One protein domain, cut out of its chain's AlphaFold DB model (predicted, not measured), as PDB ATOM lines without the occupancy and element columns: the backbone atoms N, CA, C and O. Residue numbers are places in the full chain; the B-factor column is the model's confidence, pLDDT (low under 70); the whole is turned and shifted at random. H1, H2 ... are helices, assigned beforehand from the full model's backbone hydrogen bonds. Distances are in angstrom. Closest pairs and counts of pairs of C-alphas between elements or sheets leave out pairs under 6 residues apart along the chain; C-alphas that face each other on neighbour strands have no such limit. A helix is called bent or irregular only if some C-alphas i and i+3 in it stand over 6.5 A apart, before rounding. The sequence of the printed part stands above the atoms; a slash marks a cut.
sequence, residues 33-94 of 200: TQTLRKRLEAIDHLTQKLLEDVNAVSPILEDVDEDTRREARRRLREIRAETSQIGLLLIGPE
ATOM      1  N   THR A  33     131.361  97.344 119.804       79.81
ATOM      2  CA  THR A  33     131.713  98.558 120.548       79.81
ATOM      3  C   THR A  33     132.684  98.322 121.711       79.81
ATOM      4  O   THR A  33     133.560  99.152 121.931       79.81
ATOM      5  N   GLN A  34     132.579  97.214 122.452       81.38
ATOM      6  CA  GLN A  34     133.556  96.820 123.474       81.38
ATOM      7  C   GLN A  34     134.880  96.402 122.834       81.38
ATOM      8  O   GLN A  34     135.932  96.820 123.309       81.38
ATOM      9  N   THR A  35     134.848  95.663 121.720       87.81
ATOM     10  CA  THR A  35     136.067  95.357 120.954       87.81
ATOM     11  C   THR A  35     136.737  96.636 120.456       87.81
ATOM     12  O   THR A  35     137.936  96.805 120.645       87.81
ATOM     13  N   LEU A  36     135.972  97.572 119.891       89.81
ATOM     14  CA  LEU A  36     136.481  98.868 119.440       89.81
ATOM     15  C   LEU A  36     137.122  99.670 120.582       89.81
ATOM     16  O   LEU A  36     138.226 100.181 120.418       89.81
ATOM     17  N   ARG A  37     136.458  99.753 121.744       91.19
ATOM     18  CA  ARG A  37     136.998 100.445 122.927       91.19
ATOM     19  C   ARG A  37     138.324  99.840 123.384       91.19
ATOM     20  O   ARG A  37     139.284 100.586 123.528       91.19
ATOM     21  N   LYS A  38     138.398  98.511 123.517       92.75
ATOM     22  CA  LYS A  38     139.639  97.805 123.891       92.75
ATOM     23  C   LYS A  38     140.786  98.105 122.922       92.75
ATOM     24  O   LYS A  38     141.924  98.260 123.344       92.75
ATOM     25  N   ARG A  39     140.497  98.210 121.622       90.50
ATOM     26  CA  ARG A  39     141.512  98.541 120.607       90.50
ATOM     27  C   ARG A  39     141.989  99.983 120.682       90.50
ATOM     28  O   ARG A  39     143.179 100.233 120.535       90.50
ATOM     29  N   LEU A  40     141.081 100.926 120.924       93.62
ATOM     30  CA  LEU A  40     141.450 102.328 121.130       93.62
ATOM     31  C   LEU A  40     142.315 102.497 122.385       93.62
ATOM     32  O   LEU A  40     143.322 103.194 122.335       93.62
ATOM     33  N   GLU A  41     141.970 101.801 123.468       95.31
ATOM     34  CA  GLU A  41     142.770 101.755 124.695       95.31
ATOM     35  C   GLU A  41     144.155 101.133 124.453       95.31
ATOM     36  O   GLU A  41     145.166 101.659 124.916       95.31
ATOM     37  N   ALA A  42     144.235 100.065 123.650       93.38
ATOM     38  CA  ALA A  42     145.510  99.473 123.259       93.38
ATOM     39  C   ALA A  42     146.397 100.460 122.479       93.38
ATOM     40  O   ALA A  42     147.595 100.538 122.748       93.38
ATOM     41  N   ILE A  43     145.828 101.240 121.550       93.56
ATOM     42  CA  ILE A  43     146.570 102.288 120.832       93.56
ATOM     43  C   ILE A  43     147.070 103.355 121.803       93.56
ATOM     44  O   ILE A  43     148.251 103.689 121.745       93.56
ATOM     45  N   ASP A  44     146.217 103.857 122.698       95.69
ATOM     46  CA  ASP A  44     146.605 104.874 123.681       95.69
ATOM     47  C   ASP A  44     147.797 104.394 124.521       95.69
ATOM     48  O   ASP A  44     148.864 105.012 124.513       95.69
ATOM     49  N   HIS A  45     147.695 103.201 125.103       95.38
ATOM     50  CA  HIS A  45     148.776 102.599 125.879       95.38
ATOM     51  C   HIS A  45     150.063 102.374 125.059       95.38
ATOM     52  O   HIS A  45     151.164 102.647 125.543       95.38
ATOM     53  N   LEU A  46     149.965 101.915 123.804       93.81
ATOM     54  CA  LEU A  46     151.135 101.765 122.928       93.81
ATOM     55  C   LEU A  46     151.788 103.111 122.598       93.81
ATOM     56  O   LEU A  46     153.017 103.193 122.532       93.81
ATOM     57  N   THR A  47     150.992 104.163 122.396       92.88
ATOM     58  CA  THR A  47     151.506 105.508 122.113       92.88
ATOM     59  C   THR A  47     152.167 106.144 123.328       92.88
ATOM     60  O   THR A  47     153.239 106.727 123.180       92.88
ATOM     61  N   GLN A  48     151.600 105.971 124.527       93.75
ATOM     62  CA  GLN A  48     152.209 106.420 125.781       93.75
ATOM     63  C   GLN A  48     153.554 105.733 126.005       93.75
ATOM     64  O   GLN A  48     154.568 106.404 126.175       93.75
ATOM     65  N   LYS A  49     153.593 104.405 125.863       91.38
ATOM     66  CA  LYS A  49     154.835 103.633 125.919       91.38
ATOM     67  C   LYS A  49     155.864 104.129 124.906       91.38
ATOM     68  O   LYS A  49     157.024 104.343 125.238       91.38
ATOM     69  N   LEU A  50     155.472 104.313 123.647       90.50
ATOM     70  CA  LEU A  50     156.378 104.835 122.622       90.50
ATOM     71  C   LEU A  50     156.938 106.221 122.998       90.50
ATOM     72  O   LEU A  50     158.114 106.480 122.764       90.50
ATOM     73  N   LEU A  51     156.118 107.091 123.588       89.44
ATOM     74  CA  LEU A  51     156.543 108.409 124.058       89.44
ATOM     75  C   LEU A  51     157.524 108.310 125.235       89.44
ATOM     76  O   LEU A  51     158.504 109.049 125.266       89.44
ATOM     77  N   GLU A  52     157.306 107.383 126.169       88.62
ATOM     78  CA  GLU A  52     158.250 107.082 127.252       88.62
ATOM     79  C   GLU A  52     159.605 106.617 126.709       88.62
ATOM     80  O   GLU A  52     160.628 107.166 127.110       88.62
ATOM     81  N   ASP A  53     159.623 105.682 125.752       83.94
ATOM     82  CA  ASP A  53     160.864 105.213 125.119       83.94
ATOM     83  C   ASP A  53     161.618 106.359 124.438       83.94
ATOM     84  O   ASP A  53     162.836 106.464 124.559       83.94
ATOM     85  N   VAL A  54     160.902 107.229 123.721       84.12
ATOM     86  CA  VAL A  54     161.508 108.373 123.025       84.12
ATOM     87  C   VAL A  54     162.032 109.413 124.013       84.12
ATOM     88  O   VAL A  54     163.093 109.976 123.775       84.12
ATOM     89  N   ASN A  55     161.330 109.658 125.120       83.31
ATOM     90  CA  ASN A  55     161.754 110.622 126.139       83.31
ATOM     91  C   ASN A  55     162.873 110.089 127.045       83.31
ATOM     92  O   ASN A  55     163.663 110.876 127.565       83.31
ATOM     93  N   ALA A  56     162.945 108.771 127.256       77.19
ATOM     94  CA  ALA A  56     164.034 108.126 127.988       77.19
ATOM     95  C   ALA A  56     165.367 108.238 127.232       77.19
ATOM     96  O   ALA A  56     166.441 108.273 127.837       77.19
ATOM     97  N   VAL A  57     165.298 108.342 125.906       74.38
ATOM     98  CA  VAL A  57     166.436 108.642 125.050       74.38
ATOM     99  C   VAL A  57     166.655 110.155 125.073       74.38
ATOM    100  O   VAL A  57     165.843 110.929 124.579       74.38
ATOM    101  N   SER A  58     167.757 110.578 125.698       60.59
ATOM    102  CA  SER A  58     168.244 111.968 125.735       60.59
ATOM    103  C   SER A  58     168.019 112.699 124.393       60.59
ATOM    104  O   SER A  58     168.156 112.067 123.347       60.59
ATOM    105  N   PRO A  59     167.747 114.024 124.362       65.81
ATOM    106  CA  PRO A  59     167.365 114.770 123.145       65.81
ATOM    107  C   PRO A  59     168.384 114.743 121.990       65.81
ATOM    108  O   PRO A  59     168.134 115.304 120.923       65.81
ATOM    109  N   ILE A  60     169.539 114.112 122.187       63.28
ATOM    110  CA  ILE A  60     170.541 113.870 121.161       63.28
ATOM    111  C   ILE A  60     170.228 112.509 120.523       63.28
ATOM    112  O   ILE A  60     170.723 111.469 120.950       63.28
ATOM    113  N   LEU A  61     169.408 112.532 119.469       64.62
ATOM    114  CA  LEU A  61     169.007 111.372 118.651       64.62
ATOM    115  C   LEU A  61     170.177 110.625 117.973       64.62
ATOM    116  O   LEU A  61     169.951 109.649 117.258       64.62
ATOM    117  N   GLU A  62     171.413 111.089 118.146       67.25
ATOM    118  CA  GLU A  62     172.600 110.509 117.513       67.25
ATOM    119  C   GLU A  62     173.038 109.195 118.178       67.25
ATOM    120  O   GLU A  62     173.633 108.366 117.497       67.25
ATOM    121  N   ASP A  63     172.659 108.955 119.442       69.12
ATOM    122  CA  ASP A  63     173.089 107.784 120.230       69.12
ATOM    123  C   ASP A  63     171.902 106.993 120.816       69.12
ATOM    124  O   ASP A  63     171.889 106.563 121.969       69.12
ATOM    125  N   VAL A  64     170.849 106.812 120.012       76.25
ATOM    126  CA  VAL A  64     169.740 105.920 120.387       76.25
ATOM    127  C   VAL A  64     170.225 104.475 120.350       76.25
ATOM    128  O   VAL A  64     170.607 103.985 119.281       76.25
ATOM    129  N   ASP A  65     170.144 103.798 121.494       85.12
ATOM    130  CA  ASP A  65     170.441 102.374 121.609       85.12
ATOM    131  C   ASP A  65     169.600 101.544 120.618       85.12
ATOM    132  O   ASP A  65     168.427 101.835 120.343       85.12
ATOM    133  N   GLU A  66     170.206 100.508 120.037       88.62
ATOM    134  CA  GLU A  66     169.552  99.696 119.007       88.62
ATOM    135  C   GLU A  66     168.363  98.920 119.581       88.62
ATOM    136  O   GLU A  66     167.384  98.693 118.865       88.62
ATOM    137  N   ASP A  67     168.396  98.565 120.867       87.81
ATOM    138  CA  ASP A  67     167.269  97.905 121.522       87.81
ATOM    139  C   ASP A  67     166.073  98.855 121.667       87.81
ATOM    140  O   ASP A  67     164.957  98.481 121.292       87.81
ATOM    141  N   THR A  68     166.291 100.116 122.061       87.38
ATOM    142  CA  THR A  68     165.224 101.133 122.077       87.38
ATOM    143  C   THR A  68     164.677 101.394 120.676       87.38
ATOM    144  O   THR A  68     163.466 101.481 120.471       87.38
ATOM    145  N   ARG A  69     165.549 101.450 119.662       88.50
ATOM    146  CA  ARG A  69     165.127 101.605 118.263       88.50
ATOM    147  C   ARG A  69     164.289 100.417 117.785       88.50
ATOM    148  O   ARG A  69     163.300 100.602 117.067       88.50
ATOM    149  N   ARG A  70     164.674  99.193 118.150       91.38
ATOM    150  CA  ARG A  70     163.939  97.965 117.817       91.38
ATOM    151  C   ARG A  70     162.565  97.956 118.472       91.38
ATOM    152  O   ARG A  70     161.586  97.626 117.797       91.38
ATOM    153  N   GLU A  71     162.491  98.347 119.738       90.62
ATOM    154  CA  GLU A  71     161.249  98.392 120.502       90.62
ATOM    155  C   GLU A  71     160.301  99.480 119.980       90.62
ATOM    156  O   GLU A  71     159.142  99.195 119.678       90.62
ATOM    157  N   ALA A  72     160.808 100.678 119.682       88.62
ATOM    158  CA  ALA A  72     160.027 101.727 119.029       88.62
ATOM    159  C   ALA A  72     159.443 101.259 117.679       88.62
ATOM    160  O   ALA A  72     158.252 101.423 117.405       88.62
ATOM    161  N   ARG A  73     160.250 100.592 116.836       91.81
ATOM    162  CA  ARG A  73     159.777  99.998 115.566       91.81
ATOM    163  C   ARG A  73     158.737  98.901 115.782       91.81
ATOM    164  O   ARG A  73     157.860  98.711 114.936       91.81
ATOM    165  N   ARG A  74     158.855  98.116 116.853       94.31
ATOM    166  CA  ARG A  74     157.858  97.108 117.221       94.31
ATOM    167  C   ARG A  74     156.533  97.785 117.568       94.31
ATOM    168  O   ARG A  74     155.536  97.472 116.925       94.31
ATOM    169  N   ARG A  75     156.542  98.768 118.469       92.56
ATOM    170  CA  ARG A  75     155.337  99.493 118.897       92.56
ATOM    171  C   ARG A  75     154.651 100.217 117.744       92.56
ATOM    172  O   ARG A  75     153.437 100.133 117.610       92.56
ATOM    173  N   LEU A  76     155.408 100.823 116.826       92.75
ATOM    174  CA  LEU A  76     154.844 101.417 115.605       92.75
ATOM    175  C   LEU A  76     154.110 100.394 114.722       92.75
ATOM    176  O   LEU A  76     153.073 100.708 114.133       92.75
ATOM    177  N   ARG A  77     154.621  99.160 114.623       94.25
ATOM    178  CA  ARG A  77     153.940  98.079 113.891       94.25
ATOM    179  C   ARG A  77     152.674  97.622 114.609       94.25
ATOM    180  O   ARG A  77     151.676  97.381 113.936       94.25
ATOM    181  N   GLU A  78     152.701  97.549 115.936       93.94
ATOM    182  CA  GLU A  78     151.532  97.208 116.756       93.94
ATOM    183  C   GLU A  78     150.437  98.285 116.635       93.94
ATOM    184  O   GLU A  78     149.298  97.953 116.316       93.94
ATOM    185  N   ILE A  79     150.790  99.575 116.721       93.00
ATOM    186  CA  ILE A  79     149.862 100.699 116.486       93.00
ATOM    187  C   ILE A  79     149.228 100.595 115.095       93.00
ATOM    188  O   ILE A  79     148.011 100.737 114.947       93.00
ATOM    189  N   ARG A  80     150.029 100.315 114.059       91.50
ATOM    190  CA  ARG A  80     149.515 100.139 112.695       91.50
ATOM    191  C   ARG A  80     148.546  98.958 112.598       91.50
ATOM    192  O   ARG A  80     147.528  99.075 111.916       91.50
ATOM    193  N   ALA A  81     148.855  97.838 113.249       91.94
ATOM    194  CA  ALA A  81     148.005  96.652 113.247       91.94
ATOM    195  C   ALA A  81     146.656  96.931 113.926       91.94
ATOM    196  O   ALA A  81     145.615  96.655 113.327       91.94
ATOM    197  N   GLU A  82     146.661  97.553 115.108       92.38
ATOM    198  CA  GLU A  82     145.432  97.915 115.825       92.38
ATOM    199  C   GLU A  82     144.601  98.939 115.047       92.38
ATOM    200  O   GLU A  82     143.398  98.757 114.868       92.38
ATOM    201  N   THR A  83     145.241  99.964 114.476       91.69
ATOM    202  CA  THR A  83     144.555 100.961 113.636       91.69
ATOM    203  C   THR A  83     143.902 100.309 112.416       91.69
ATOM    204  O   THR A  83     142.767 100.633 112.072       91.69
ATOM    205  N   SER A  84     144.576  99.340 111.787       88.69
ATOM    206  CA  SER A  84     144.008  98.587 110.660       88.69
ATOM    207  C   SER A  84     142.801  97.754 111.098       88.69
ATOM    208  O   SER A  84     141.799  97.701 110.392       88.69
ATOM    209  N   GLN A  85     142.855  97.140 112.282       89.75
ATOM    210  CA  GLN A  85     141.733  96.373 112.830       89.75
ATOM    211  C   GLN A  85     140.545  97.270 113.196       89.75
ATOM    212  O   GLN A  85     139.403  96.884 112.962       89.75
ATOM    213  N   ILE A  86     140.792  98.480 113.700       91.31
ATOM    214  CA  ILE A  86     139.750  99.496 113.893       91.31
ATOM    215  C   ILE A  86     139.142  99.912 112.550       91.31
ATOM    216  O   ILE A  86     137.920  99.964 112.429       91.31
ATOM    217  N   GLY A  87     139.970 100.154 111.530       88.00
ATOM    218  CA  GLY A  87     139.507 100.465 110.177       88.00
ATOM    219  C   GLY A  87     138.603  99.371 109.609       88.00
ATOM    220  O   GLY A  87     137.518  99.668 109.115       88.00
ATOM    221  N   LEU A  88     138.987  98.102 109.768       89.69
ATOM    222  CA  LEU A  88     138.163  96.956 109.369       89.69
ATOM    223  C   LEU A  88     136.826  96.890 110.121       89.69
ATOM    224  O   LEU A  88     135.821  96.499 109.535       89.69
ATOM    225  N   LEU A  89     136.804  97.263 111.405       88.56
ATOM    226  CA  LEU A  89     135.580  97.279 112.214       88.56
ATOM    227  C   LEU A  89     134.640  98.440 111.859       88.56
ATOM    228  O   LEU A  89     133.428  98.275 111.955       88.56
ATOM    229  N   LEU A  90     135.180  99.611 111.500       88.62
ATOM    230  CA  LEU A  90     134.398 100.835 111.282       88.62
ATOM    231  C   LEU A  90     134.025 101.084 109.819       88.62
ATOM    232  O   LEU A  90     132.930 101.567 109.547       88.62
ATOM    233  N   ILE A  91     134.945 100.811 108.897       88.44
ATOM    234  CA  ILE A  91     134.817 101.128 107.469       88.44
ATOM    235  C   ILE A  91     134.548  99.848 106.672       88.44
ATOM    236  O   ILE A  91     133.795  99.891 105.708       88.44
ATOM    237  N   GLY A  92     135.112  98.714 107.108       86.69
ATOM    238  CA  GLY A  92     135.034  97.440 106.397       86.69
ATOM    239  C   GLY A  92     136.337  97.092 105.663       86.69
ATOM    240  O   GLY A  92     137.386  97.683 105.948       86.69
ATOM    241  N   PRO A  93     136.325  96.098 104.752       85.00
ATOM    242  CA  PRO A  93     137.517  95.641 104.023       85.00
ATOM    243  C   PRO A  93     138.225  96.742 103.215       85.00
ATOM    244  O   PRO A  93     139.418  96.633 102.939       85.00
ATOM    245  N   GLU A  94     137.531  97.823 102.886       83.25
ATOM    246  CA  GLU A  94     138.042  99.003 102.194       83.25
ATOM    247  C   GLU A  94     139.173  99.678 102.983       83.25
ATOM    248  O   GLU A  94     140.109 100.208 102.387       83.25
TER     249      GLU A  94
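This is residues 33 to 94 of the 200 residues of an uncharacterized protein of Natronorubrum halalkaliphilum (UniProt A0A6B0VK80). A long helical hairpin: H1 runs the length of the domain, the chain turns round at one end, and H2 folds back side by side with it. Residues 58 to 63, in the turn, stick out beyond the two helices, and a short tail after H2 ends the printed part near the end where H1 begins. The printed part has 62 residues with two named helices, H1 and then H2, and no named strand; its class is all helix. The whole is loose, with a radius of gyration of the C-alphas of 14.3 A, and forms a rod whose C-alphas span 42 by 20 by 15 A.

H1, residues 33 to 56, and H2, residues 66 to 90, touch, with 22 pairs of C-alphas within 8 A. Their closest C-alphas are those of Ile 43 and Ile 79, 5.7 A apart. The two helices run opposite ways at a shallow tilt of 21 degrees, and their centres are 9.5 A apart. They form a helical hairpin. In both H1 and H2 every pair of backbone O i and N i+4 is within hydrogen-bond range.

H1 begins with C-alpha 33 at (131.713, 98.558, 120.548) and ends with C-alpha 56 at (164.034, 108.126, 127.988), 34.5 A from first to last C-alpha. H2, the longest helix with 25 residues, measures 36.0 A from C-alpha 66 to C-alpha 90, which lies at (134.398, 100.835, 111.282). Neither helix is bent.

The two C-alphas farthest apart are those of Thr 33 and Glu 62, 42.7 A. The C-alphas of the first and last printed residues, Thr 33 and Glu 94, are 19.4 A apart. The printed part has no cut. The link from H1 to H2, 9 residues, is short. Within it residues 58 to 63 stand free, and these same six residues have pLDDT under 70, while the mean pLDDT of the printed part is 86.9.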